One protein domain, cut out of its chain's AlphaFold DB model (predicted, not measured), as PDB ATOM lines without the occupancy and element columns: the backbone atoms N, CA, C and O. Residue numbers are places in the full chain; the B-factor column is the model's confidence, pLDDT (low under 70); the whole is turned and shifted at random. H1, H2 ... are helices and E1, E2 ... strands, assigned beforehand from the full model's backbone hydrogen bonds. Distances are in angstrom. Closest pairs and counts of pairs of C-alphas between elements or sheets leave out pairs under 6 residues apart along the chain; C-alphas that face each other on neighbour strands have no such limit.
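Overview. This is residues 2 to 89 of the 190 residues of the protein "M48 family metalloprotease" of Candidatus Bathyarchaeota archaeon (UniProt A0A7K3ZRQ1). A small mixed sheet of four short strands has helices on both faces: H1 covers one face, while the long helix H4 crosses the other slantwise, with the short H3 on that same face. H2 is off the sheet and packs on H4, and the stretch 29 to 42, with no named element, leads from H2 back to the sheet. The printed part has 88 residues, with four named helices and four named strands in the order H1 E1 H2 E2 E3 E4 H3 H4; the sheet runs E1 E2 E4 E3, and the class is mixed, helices and strands. It is compact, with a radius of gyration of the C-alphas of 11.7 A, and rounded, spanning 31 by 30 by 22 A.

Along the chain. The sheet holds E1, residues 15 to 17, E2, residues 43 to 46, E4, residues 59 to 63 and 13.2 A long, and E3, residues 53 to 56. H1, residues 2 to 11, is 14.6 A long and begins at C-alpha 2 (44.946, -13.589, 93.128). H2 is residues 20 to 28, 12.6 A, and H3 is residues 64 to 69, 8.9 A. H4, residues 72 to 87, is 22.2 A long and ends at C-alpha 87 (61.111, -7.436, 96.129).

Arrangement. E2 and E4 are parallel at 35 degrees, with N 44 and O 60 within hydrogen-bond range at 2.8 A. E4 and E3 form an antiparallel hairpin at 157 degrees, with N 54 and O 61 at 2.9 A. E1 and E2 meet only at a point, where C-alphas 16 and 44 face each other at 4.3 A. H4 is on the sheet at a height of 9.5 A, over E4 and E3; its line and that of E3 stand at 30.2 degrees on the local plane, only just slantwise. The closest C-alphas of H4 and E3 are those of Glu 82 and Ala 55, 5.6 A apart. H3 is on the same face, at a height of 7.1 A, and only just over none of the strands, with 2 of its C-alphas falling on E2. H1 is on the opposite face from H4, at a height of 9.5 A, over E4 and along the strands at 10 degrees on the local plane. H2, not on the sheet, touches H4, closest at the C-alphas of Leu 22 and Leu 76, 6.0 A; they run the same way at a shallow tilt of 34 degrees, only just short of steep. In H1, H2, H3 and H4 every O i to N i+4 pair is within hydrogen-bond range.

Size, cuts and confidence. The two C-alphas farthest apart, those of Leu 3 and Ser 71, are 32.2 A apart. The printed part has no cut. The link from H2 to E2 is long, with 14 residues. The mean pLDDT of the printed part is 85.2; residues 2 to 5 and 36 to 41 are under 70.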
ATOM      1  N   ARG A   2      45.428 -13.871  94.510       57.81
ATOM      2  CA  ARG A   2      44.946 -13.589  93.128       57.81
ATOM      3  C   ARG A   2      43.594 -12.856  93.014       57.81
ATOM      4  O   ARG A   2      43.369 -12.114  92.069       57.81
ATOM      5  N   LEU A   3      42.688 -13.059  93.974       64.62
ATOM      6  CA  LEU A   3      41.376 -12.404  93.970       64.62
ATOM      7  C   LEU A   3      41.497 -10.885  94.194       64.62
ATOM      8  O   LEU A   3      40.789 -10.109  93.564       64.62
ATOM      9  N   LEU A   4      42.430 -10.462  95.054       66.81
ATOM     10  CA  LEU A   4      42.553  -9.070  95.490       66.81
ATOM     11  C   LEU A   4      43.054  -8.157  94.369       66.81
ATOM     12  O   LEU A   4      42.464  -7.105  94.143       66.81
ATOM     13  N   SER A   5      44.089  -8.568  93.631       68.12
ATOM     14  CA  SER A   5      44.590  -7.796  92.490       68.12
ATOM     15  C   SER A   5      43.565  -7.714  91.365       68.12
ATOM     16  O   SER A   5      43.336  -6.631  90.836       68.12
ATOM     17  N   SER A   6      42.853  -8.808  91.072       73.94
ATOM     18  CA  SER A   6      41.788  -8.802  90.060       73.94
ATOM     19  C   SER A   6      40.626  -7.859  90.403       73.94
ATOM     20  O   SER A   6      40.100  -7.178  89.523       73.94
ATOM     21  N   VAL A   7      40.242  -7.781  91.683       79.75
ATOM     22  CA  VAL A   7      39.211  -6.851  92.157       79.75
ATOM     23  C   VAL A   7      39.729  -5.420  92.091       79.75
ATOM     24  O   VAL A   7      39.029  -4.559  91.570       79.75
ATOM     25  N   MET A   8      40.960  -5.163  92.540       79.56
ATOM     26  CA  MET A   8      41.538  -3.819  92.510       79.56
ATOM     27  C   MET A   8      41.666  -3.281  91.080       79.56
ATOM     28  O   MET A   8      41.247  -2.160  90.820       79.56
ATOM     29  N   VAL A   9      42.183  -4.081  90.143       80.06
ATOM     30  CA  VAL A   9      42.295  -3.708  88.721       80.06
ATOM     31  C   VAL A   9      40.927  -3.323  88.153       80.06
ATOM     32  O   VAL A   9      40.813  -2.310  87.469       80.06
ATOM     33  N   ARG A  10      39.870  -4.073  88.490       83.75
ATOM     34  CA  ARG A  10      38.496  -3.755  88.070       83.75
ATOM     35  C   ARG A  10      37.959  -2.484  88.723       83.75
ATOM     36  O   ARG A  10      37.377  -1.663  88.025       83.75
ATOM     37  N   LEU A  11      38.170  -2.308  90.028       85.31
ATOM     38  CA  LEU A  11      37.759  -1.101  90.758       85.31
ATOM     39  C   LEU A  11      38.448   0.155  90.218       85.31
ATOM     40  O   LEU A  11      37.840   1.217  90.175       85.31
ATOM     41  N   LEU A  12      39.699   0.020  89.778       84.31
ATOM     42  CA  LEU A  12      40.464   1.093  89.155       84.31
ATOM     43  C   LEU A  12      40.143   1.279  87.665       84.31
ATOM     44  O   LEU A  12      40.753   2.138  87.034       84.31
ATOM     45  N   GLY A  13      39.250   0.477  87.072       85.62
ATOM     46  CA  GLY A  13      39.007   0.490  85.626       85.62
ATOM     47  C   GLY A  13      40.297   0.328  84.812       85.62
ATOM     48  O   GLY A  13      40.436   0.926  83.748       85.62
ATOM     49  N   ALA A  14      41.277  -0.395  85.359       88.00
ATOM     50  CA  ALA A  14      42.634  -0.371  84.848       88.00
ATOM     51  C   ALA A  14      42.752  -1.234  83.587       88.00
ATOM     52  O   ALA A  14      42.320  -2.388  83.554       88.00
ATOM     53  N   GLN A  15      43.352  -0.662  82.549       90.25
ATOM     54  CA  GLN A  15      43.577  -1.316  81.271       90.25
ATOM     55  C   GLN A  15      44.995  -1.866  81.201       90.25
ATOM     56  O   GLN A  15      45.935  -1.186  81.616       90.25
ATOM     57  N   PRO A  16      45.178  -3.081  80.682       90.50
ATOM     58  CA  PRO A  16      46.507  -3.636  80.525       90.50
ATOM     59  C   PRO A  16      47.339  -2.887  79.481       90.50
ATOM     60  O   PRO A  16      46.800  -2.327  78.526       90.50
ATOM     61  N   PHE A  17      48.659  -2.930  79.637       90.56
ATOM     62  CA  PHE A  17      49.607  -2.544  78.594       90.56
ATOM     63  C   PHE A  17      50.886  -3.381  78.696       90.56
ATOM     64  O   PHE A  17      51.152  -4.010  79.722       90.56
ATOM     65  N   GLU A  18      51.678  -3.391  77.625       88.69
ATOM     66  CA  GLU A  18      52.921  -4.156  77.547       88.69
ATOM     67  C   GLU A  18      54.114  -3.236  77.311       88.69
ATOM     68  O   GLU A  18      54.066  -2.324  76.485       88.69
ATOM     69  N   VAL A  19      55.199  -3.496  78.039       89.44
ATOM     70  CA  VAL A  19      56.495  -2.839  77.851       89.44
ATOM     71  C   VAL A  19      57.571  -3.905  78.048       89.44
ATOM     72  O   VAL A  19      57.935  -4.190  79.189       89.44
ATOM     73  N   PRO A  20      58.112  -4.494  76.966       90.62
ATOM     74  CA  PRO A  20      59.098  -5.574  77.066       90.62
ATOM     75  C   PRO A  20      60.331  -5.212  77.907       90.62
ATOM     76  O   PRO A  20      60.900  -6.058  78.596       90.62
ATOM     77  N   ALA A  21      60.726  -3.937  77.905       91.56
ATOM     78  CA  ALA A  21      61.826  -3.452  78.729       91.56
ATOM     79  C   ALA A  21      61.513  -3.503  80.242       91.56
ATOM     80  O   ALA A  21      62.403  -3.807  81.033       91.56
ATOM     81  N   LEU A  22      60.251  -3.294  80.654       92.38
ATOM     82  CA  LEU A  22      59.835  -3.490  82.049       92.38
ATOM     83  C   LEU A  22      59.864  -4.969  82.439       92.38
ATOM     84  O   LEU A  22      60.208  -5.280  83.578       92.38
ATOM     85  N   ASP A  23      59.536  -5.876  81.515       90.19
ATOM     86  CA  ASP A  23      59.616  -7.314  81.774       90.19
ATOM     87  C   ASP A  23      61.059  -7.751  82.027       90.19
ATOM     88  O   ASP A  23      61.328  -8.423  83.023       90.19
ATOM     89  N   ALA A  24      61.993  -7.325  81.173       90.69
ATOM     90  CA  ALA A  24      63.416  -7.605  81.348       90.69
ATOM     91  C   ALA A  24      63.942  -7.054  82.686       90.69
ATOM     92  O   ALA A  24      64.648  -7.748  83.421       90.69
ATOM     93  N   LEU A  25      63.536  -5.831  83.037       92.75
ATOM     94  CA  LEU A  25      63.888  -5.194  84.302       92.75
ATOM     95  C   LEU A  25      63.308  -5.946  85.513       92.75
ATOM     96  O   LEU A  25      64.008  -6.166  86.499       92.75
ATOM     97  N   ALA A  26      62.053  -6.396  85.435       90.38
ATOM     98  CA  ALA A  26      61.407  -7.162  86.499       90.38
ATOM     99  C   ALA A  26      62.113  -8.498  86.769       90.38
ATOM    100  O   ALA A  26      62.228  -8.905  87.929       90.38
ATOM    101  N   GLU A  27      62.581  -9.183  85.722       89.38
ATOM    102  CA  GLU A  27      63.398 -10.396  85.855       89.38
ATOM    103  C   GLU A  27      64.742 -10.069  86.519       89.38
ATOM    104  O   GLU A  27      65.124 -10.705  87.505       89.38
ATOM    105  N   HIS A  28      65.426  -9.022  86.045       90.25
ATOM    106  CA  HIS A  28      66.732  -8.614  86.562       90.25
ATOM    107  C   HIS A  28      66.689  -8.233  88.053       90.25
ATOM    108  O   HIS A  28      67.544  -8.648  88.836       90.25
ATOM    109  N   MET A  29      65.628  -7.541  88.476       91.44
ATOM    110  CA  MET A  29      65.395  -7.147  89.870       91.44
ATOM    111  C   MET A  29      64.725  -8.244  90.718       91.44
ATOM    112  O   MET A  29      64.356  -8.006  91.870       91.44
ATOM    113  N   ARG A  30      64.542  -9.456  90.171       86.38
ATOM    114  CA  ARG A  30      63.879 -10.609  90.819       86.38
ATOM    115  C   ARG A  30      62.430 -10.347  91.257       86.38
ATOM    116  O   ARG A  30      61.862 -11.125  92.030       86.38
ATOM    117  N   ALA A  31      61.802  -9.292  90.742       83.12
ATOM    118  CA  ALA A  31      60.409  -8.945  91.005       83.12
ATOM    119  C   ALA A  31      59.434  -9.807  90.189       83.12
ATOM    120  O   ALA A  31      58.301 -10.025  90.617       83.12
ATOM    121  N   ALA A  32      59.880 -10.366  89.061       77.44
ATOM    122  CA  ALA A  32      59.070 -11.189  88.162       77.44
ATOM    123  C   ALA A  32      58.427 -12.422  88.819       77.44
ATOM    124  O   ALA A  32      57.319 -12.814  88.461       77.44
ATOM    125  N   SER A  33      59.090 -13.017  89.815       72.38
ATOM    126  CA  SER A  33      58.546 -14.158  90.571       72.38
ATOM    127  C   SER A  33      57.309 -13.790  91.408       72.38
ATOM    128  O   SER A  33      56.468 -14.646  91.705       72.38
ATOM    129  N   ILE A  34      57.193 -12.511  91.778       74.69
ATOM    130  CA  ILE A  34      56.087 -11.955  92.560       74.69
ATOM    131  C   ILE A  34      55.051 -11.312  91.634       74.69
ATOM    132  O   ILE A  34      53.856 -11.487  91.864       74.69
ATOM    133  N   LEU A  35      55.499 -10.648  90.562       70.56
ATOM    134  CA  LEU A  35      54.679 -10.187  89.440       70.56
ATOM    135  C   LEU A  35      54.212 -11.388  88.616       70.56
ATOM    136  O   LEU A  35      54.713 -11.686  87.526       70.56
ATOM    137  N   LYS A  36      53.273 -12.139  89.190       64.06
ATOM    138  CA  LYS A  36      52.772 -13.370  88.598       64.06
ATOM    139  C   LYS A  36      52.107 -13.048  87.269       64.06
ATOM    140  O   LYS A  36      51.034 -12.458  87.214       64.06
ATOM    141  N   LYS A  37      52.735 -13.517  86.195       58.25
ATOM    142  CA  LYS A  37      52.135 -13.589  84.868       58.25
ATOM    143  C   LYS A  37      51.038 -14.653  84.913       58.25
ATOM    144  O   LYS A  37      51.307 -15.817  84.643       58.25
ATOM    145  N   ASP A  38      49.820 -14.298  85.313       50.94
ATOM    146  CA  ASP A  38      48.677 -15.192  85.118       50.94
ATOM    147  C   ASP A  38      47.467 -14.426  84.568       50.94
ATOM    148  O   ASP A  38      46.949 -13.503  85.193       50.94
ATOM    149  N   ARG A  39      47.057 -14.824  83.354       46.91
ATOM    150  CA  ARG A  39      46.010 -14.239  82.493       46.91
ATOM    151  C   ARG A  39      46.198 -12.777  82.051       46.91
ATOM    152  O   ARG A  39      45.253 -11.995  82.051       46.91
ATOM    153  N   PHE A  40      47.397 -12.504  81.533       53.16
ATOM    154  CA  PHE A  40      47.709 -11.624  80.389       53.16
ATOM    155  C   PHE A  40      48.595 -10.399  80.640       53.16
ATOM    156  O   PHE A  40      49.315 -10.067  79.713       53.16
ATOM    157  N   HIS A  41      48.663  -9.768  81.821       68.31
ATOM    158  CA  HIS A  41      49.456  -8.526  81.946       68.31
ATOM    159  C   HIS A  41      50.008  -8.284  83.358       68.31
ATOM    160  O   HIS A  41      49.315  -8.510  84.345       68.31
ATOM    161  N   ARG A  42      51.265  -7.825  83.453       82.25
ATOM    162  CA  ARG A  42      51.918  -7.398  84.713       82.25
ATOM    163  C   ARG A  42      51.680  -5.914  85.015       82.25
ATOM    164  O   ARG A  42      51.765  -5.491  86.170       82.25
ATOM    165  N   TYR A  43      51.388  -5.144  83.970       90.19
ATOM    166  CA  TYR A  43      51.313  -3.693  84.002       90.19
ATOM    167  C   TYR A  43      49.944  -3.231  83.525       90.19
ATOM    168  O   TYR A  43      49.402  -3.719  82.531       90.19
ATOM    169  N   TYR A  44      49.393  -2.273  84.253       91.75
ATOM    170  CA  TYR A  44      48.104  -1.677  83.964       91.75
ATOM    171  C   TYR A  44      48.211  -0.161  84.023       91.75
ATOM    172  O   TYR A  44      49.037   0.390  84.747       91.75
ATOM    173  N   LYS A  45      47.338   0.522  83.296       92.94
ATOM    174  CA  LYS A  45      47.144   1.965  83.371       92.94
ATOM    175  C   LYS A  45      45.713   2.270  83.794       92.94
ATOM    176  O   LYS A  45      44.787   1.571  83.399       92.94
ATOM    177  N   SER A  46      45.526   3.297  84.609       92.38
ATOM    178  CA  SER A  46      44.210   3.738  85.071       92.38
ATOM    179  C   SER A  46      44.137   5.259  85.085       92.38
ATOM    180  O   SER A  46      45.026   5.929  85.612       92.38
ATOM    181  N   SER A  47      43.062   5.819  84.535       88.69
ATOM    182  CA  SER A  47      42.805   7.262  84.547       88.69
ATOM    183  C   SER A  47      42.333   7.782  85.910       88.69
ATOM    184  O   SER A  47      42.469   8.973  86.187       88.69
ATOM    185  N   ILE A  48      41.825   6.899  86.778       87.50
ATOM    186  CA  ILE A  48      41.260   7.252  88.090       87.50
ATOM    187  C   ILE A  48      42.212   6.996  89.263       87.50
ATOM    188  O   ILE A  48      41.887   7.331  90.401       87.50
ATOM    189  N   LEU A  49      43.394   6.422  89.013       85.31
ATOM    190  CA  LEU A  49      44.405   6.228  90.051       85.31
ATOM    191  C   LEU A  49      44.911   7.601  90.545       85.31
ATOM    192  O   LEU A  49      45.459   8.356  89.747       85.31
ATOM    193  N   PRO A  50      44.792   7.951  91.839       82.06
ATOM    194  CA  PRO A  50      45.143   9.288  92.328       82.06
ATOM    195  C   PRO A  50      46.650   9.494  92.555       82.06
ATOM    196  O   PRO A  50      47.071  10.582  92.948       82.06
ATOM    197  N   ILE A  51      47.455   8.453  92.348       85.88
ATOM    198  CA  ILE A  51      48.904   8.433  92.571       85.88
ATOM    199  C   ILE A  51      49.644   8.045  91.286       85.88
ATOM    200  O   ILE A  51      49.046   7.384  90.439       85.88
ATOM    201  N   PRO A  52      50.918   8.448  91.115       88.31
ATOM    202  CA  PRO A  52      51.644   8.257  89.857       88.31
ATOM    203  C   PRO A  52      51.767   6.788  89.432       88.31
ATOM    204  O   PRO A  52      51.474   6.445  88.286       88.31
ATOM    205  N   CYS A  53      52.145   5.917  90.365       90.56
ATOM    206  CA  CYS A  53      52.176   4.475  90.181       90.56
ATOM    207  C   CYS A  53      51.863   3.776  91.508       90.56
ATOM    208  O   CYS A  53      51.940   4.383  92.578       90.56
ATOM    209  N   LEU A  54      51.435   2.522  91.420       88.44
ATOM    210  CA  LEU A  54      51.127   1.674  92.557       88.44
ATOM    211  C   LEU A  54      51.553   0.236  92.272       88.44
ATOM    212  O   LEU A  54      50.934  -0.444  91.450       88.44
ATOM    213  N   ALA A  55      52.524  -0.270  93.026       87.19
ATOM    214  CA  ALA A  55      52.700  -1.702  93.213       87.19
ATOM    215  C   ALA A  55      51.621  -2.272  94.149       87.19
ATOM    216  O   ALA A  55      51.543  -1.927  95.332       87.19
ATOM    217  N   TYR A  56      50.818  -3.213  93.651       76.69
ATOM    218  CA  TYR A  56      49.824  -3.916  94.457       76.69
ATOM    219  C   TYR A  56      49.864  -5.422  94.231       76.69
ATOM    220  O   TYR A  56      49.497  -5.911  93.165       76.69
ATOM    221  N   SER A  57      50.216  -6.165  95.287       75.19
ATOM    222  CA  SER A  57      50.312  -7.632  95.287       75.19
ATOM    223  C   SER A  57      51.256  -8.150  94.192       75.19
ATOM    224  O   SER A  57      52.443  -8.325  94.446       75.19
ATOM    225  N   ASP A  58      50.725  -8.385  92.997       77.50
ATOM    226  CA  ASP A  58      51.352  -9.003  91.831       77.50
ATOM    227  C   ASP A  58      51.204  -8.159  90.548       77.50
ATOM    228  O   ASP A  58      51.511  -8.651  89.465       77.50
ATOM    229  N   ALA A  59      50.777  -6.897  90.657       84.56
ATOM    230  CA  ALA A  59      50.599  -5.984  89.530       84.56
ATOM    231  C   ALA A  59      51.163  -4.583  89.815       84.56
ATOM    232  O   ALA A  59      51.173  -4.126  90.961       84.56
ATOM    233  N   LEU A  60      51.572  -3.888  88.753       89.75
ATOM    234  CA  LEU A  60      51.835  -2.446  88.765       89.75
ATOM    235  C   LEU A  60      50.705  -1.721  88.043       89.75
ATOM    236  O   LEU A  60      50.346  -2.089  86.923       89.75
ATOM    237  N   VAL A  61      50.175  -0.670  88.661       91.44
ATOM    238  CA  VAL A  61      49.167   0.196  88.049       91.44
ATOM    239  C   VAL A  61      49.711   1.614  87.969       91.44
ATOM    240  O   VAL A  61      49.941   2.246  88.992       91.44
ATOM    241  N   PHE A  62      49.893   2.119  86.757       93.62
ATOM    242  CA  PHE A  62      50.279   3.498  86.490       93.62
ATOM    243  C   PHE A  62      49.043   4.387  86.365       93.62
ATOM    244  O   PHE A  62      48.014   3.974  85.823       93.62
ATOM    245  N   ASN A  63      49.148   5.642  86.798       93.00
ATOM    246  CA  ASN A  63      48.193   6.655  86.374       93.00
ATOM    247  C   ASN A  63      48.394   6.916  84.876       93.00
ATOM    248  O   ASN A  63      49.515   7.149  84.434       93.00
ATOM    249  N   GLU A  64      47.321   6.887  84.092       94.12
ATOM    250  CA  GLU A  64      47.418   6.997  82.632       94.12
ATOM    251  C   GLU A  64      48.001   8.339  82.166       94.12
ATOM    252  O   GLU A  64      48.861   8.358  81.288       94.12
ATOM    253  N   ASN A  65      47.604   9.452  82.788       90.75
ATOM    254  CA  ASN A  65      48.138  10.773  82.445       90.75
ATOM    255  C   ASN A  65      49.618  10.887  82.818       90.75
ATOM    256  O   ASN A  65      50.399  11.474  82.080       90.75
ATOM    257  N   TYR A  66      49.999  10.327  83.968       91.81
ATOM    258  CA  TYR A  66      51.392  10.283  84.392       91.81
ATOM    259  C   TYR A  66      52.234   9.438  83.435       91.81
ATOM    260  O   TYR A  66      53.281   9.891  82.983       91.81
ATOM    261  N   LEU A  67      51.742   8.255  83.057       93.62
ATOM    262  CA  LEU A  67      52.411   7.352  82.122       93.62
ATOM    263  C   LEU A  67      52.679   8.019  80.766       93.62
ATOM    264  O   LEU A  67      53.761   7.853  80.219       93.62
ATOM    265  N   GLN A  68      51.730   8.805  80.250       92.88
ATOM    266  CA  GLN A  68      51.883   9.547  78.990       92.88
ATOM    267  C   GLN A  68      52.922  10.677  79.056       92.88
ATOM    268  O   GLN A  68      53.416  11.110  78.019       92.88
ATOM    269  N   MET A  69      53.245  11.170  80.254       92.25
ATOM    270  CA  MET A  69      54.251  12.219  80.463       92.25
ATOM    271  C   MET A  69      55.664  11.654  80.655       92.25
ATOM    272  O   MET A  69      56.632  12.412  80.619       92.25
ATOM    273  N   LEU A  70      55.796  10.346  80.891       93.25
ATOM    274  CA  LEU A  70      57.087   9.702  81.103       93.25
ATOM    275  C   LEU A  70      57.799   9.437  79.773       93.25
ATOM    276  O   LEU A  70      57.203   8.984  78.798       93.25
ATOM    277  N   SER A  71      59.116   9.647  79.764       94.25
ATOM    278  CA  SER A  71      59.986   9.064  78.743       94.25
ATOM    279  C   SER A  71      60.077   7.544  78.924       94.25
ATOM    280  O   SER A  71      59.733   7.017  79.984       94.25
ATOM    281  N   ALA A  72      60.598   6.831  77.920       94.38
ATOM    282  CA  ALA A  72      60.836   5.389  78.026       94.38
ATOM    283  C   ALA A  72      61.689   5.035  79.262       94.38
ATOM    284  O   ALA A  72      61.294   4.185  80.060       94.38
ATOM    285  N   ASP A  73      62.787   5.761  79.486       94.75
ATOM    286  CA  ASP A  73      63.636   5.583  80.671       94.75
ATOM    287  C   ASP A  73      62.913   5.968  81.968       94.75
ATOM    288  O   ASP A  73      63.140   5.354  83.007       94.75
ATOM    289  N   GLY A  74      62.010   6.954  81.922       94.75
ATOM    290  CA  GLY A  74      61.172   7.335  83.058       94.75
ATOM    291  C   GLY A  74      60.212   6.218  83.475       94.75
ATOM    292  O   GLY A  74      60.064   5.947  84.665       94.75
ATOM    293  N   VAL A  75      59.610   5.515  82.508       95.81
ATOM    294  CA  VAL A  75      58.779   4.328  82.779       95.81
ATOM    295  C   VAL A  75      59.603   3.237  83.461       95.81
ATOM    296  O   VAL A  75      59.143   2.652  84.442       95.81
ATOM    297  N   LEU A  76      60.828   2.992  82.987       96.50
ATOM    298  CA  LEU A  76      61.733   2.014  83.591       96.50
ATOM    299  C   LEU A  76      62.177   2.426  84.997       96.50
ATOM    300  O   LEU A  76      62.169   1.586  85.890       96.50
ATOM    301  N   ALA A  77      62.504   3.699  85.221       95.81
ATOM    302  CA  ALA A  77      62.922   4.204  86.527       95.81
ATOM    303  C   ALA A  77      61.807   4.071  87.578       95.81
ATOM    304  O   ALA A  77      62.039   3.539  88.664       95.81
ATOM    305  N   VAL A  78      60.575   4.465  87.233       95.38
ATOM    306  CA  VAL A  78      59.408   4.275  88.111       95.38
ATOM    307  C   VAL A  78      59.130   2.785  88.317       95.38
ATOM    308  O   VAL A  78      58.882   2.351  89.438       95.38
ATOM    309  N   GLY A  79      59.230   1.977  87.258       94.94
ATOM    310  CA  GLY A  79      59.117   0.523  87.352       94.94
ATOM    311  C   GLY A  79      60.121  -0.083  88.334       94.94
ATOM    312  O   GLY A  79      59.721  -0.851  89.202       94.94
ATOM    313  N   ALA A  80      61.399   0.299  88.255       95.25
ATOM    314  CA  ALA A  80      62.447  -0.161  89.166       95.25
ATOM    315  C   ALA A  80      62.153   0.212  90.625       95.25
ATOM    316  O   ALA A  80      62.252  -0.639  91.513       95.25
ATOM    317  N   HIS A  81      61.734   1.456  90.869       95.88
ATOM    318  CA  HIS A  81      61.318   1.917  92.193       95.88
ATOM    319  C   HIS A  81      60.206   1.013  92.765       95.88
ATOM    320  O   HIS A  81      60.335   0.450  93.856       95.88
ATOM    321  N   GLU A  82      59.140   0.785  91.996       93.50
ATOM    322  CA  GLU A  82      58.009  -0.058  92.404       93.50
ATOM    323  C   GLU A  82      58.395  -1.543  92.556       93.50
ATOM    324  O   GLU A  82      57.955  -2.228  93.485       93.50
ATOM    325  N   PHE A  83      59.277  -2.062  91.698       93.25
ATOM    326  CA  PHE A  83      59.802  -3.425  91.806       93.25
ATOM    327  C   PHE A  83      60.584  -3.633  93.096       93.25
ATOM    328  O   PHE A  83      60.453  -4.692  93.718       93.25
ATOM    329  N   ASN A  84      61.333  -2.630  93.554       93.12
ATOM    330  CA  ASN A  84      62.014  -2.709  94.837       93.12
ATOM    331  C   ASN A  84      61.019  -2.806  96.009       93.12
ATOM    332  O   ASN A  84      61.215  -3.638  96.901       93.12
ATOM    333  N   HIS A  85      59.899  -2.067  95.985       90.94
ATOM    334  CA  HIS A  85      58.840  -2.219  96.999       90.94
ATOM    335  C   HIS A  85      58.317  -3.654  97.090       90.94
ATOM    336  O   HIS A  85      58.102  -4.175  98.196       90.94
ATOM    337  N   ILE A  86      58.144  -4.298  95.936       87.75
ATOM    338  CA  ILE A  86      57.695  -5.684  95.823       87.75
ATOM    339  C   ILE A  86      58.777  -6.641  96.338       87.75
ATOM    340  O   ILE A  86      58.523  -7.420  97.262       87.75
ATOM    341  N   ALA A  87      59.996  -6.549  95.803       87.19
ATOM    342  CA  ALA A  87      61.111  -7.436  96.129       87.19
ATOM    343  C   ALA A  87      61.482  -7.379  97.621       87.19
ATOM    344  O   ALA A  87      61.684  -8.410  98.269       87.19
ATOM    345  N   LYS A  88      61.491  -6.178  98.212       88.62
ATOM    346  CA  LYS A  88      61.791  -5.959  99.636       88.62
ATOM    347  C   LYS A  88      60.588  -6.157 100.551       88.62
ATOM    348  O   LYS A  88      60.748  -6.050 101.775       88.62
ATOM    349  N   LYS A  89      59.406  -6.464 100.004       87.00
ATOM    350  CA  LYS A  89      58.147  -6.676 100.738       87.00
ATOM    351  C   LYS A  89      57.810  -5.497 101.661       87.00
ATOM    352  O   LYS A  89      57.430  -5.695 102.819       87.00
TER     353      LYS A  89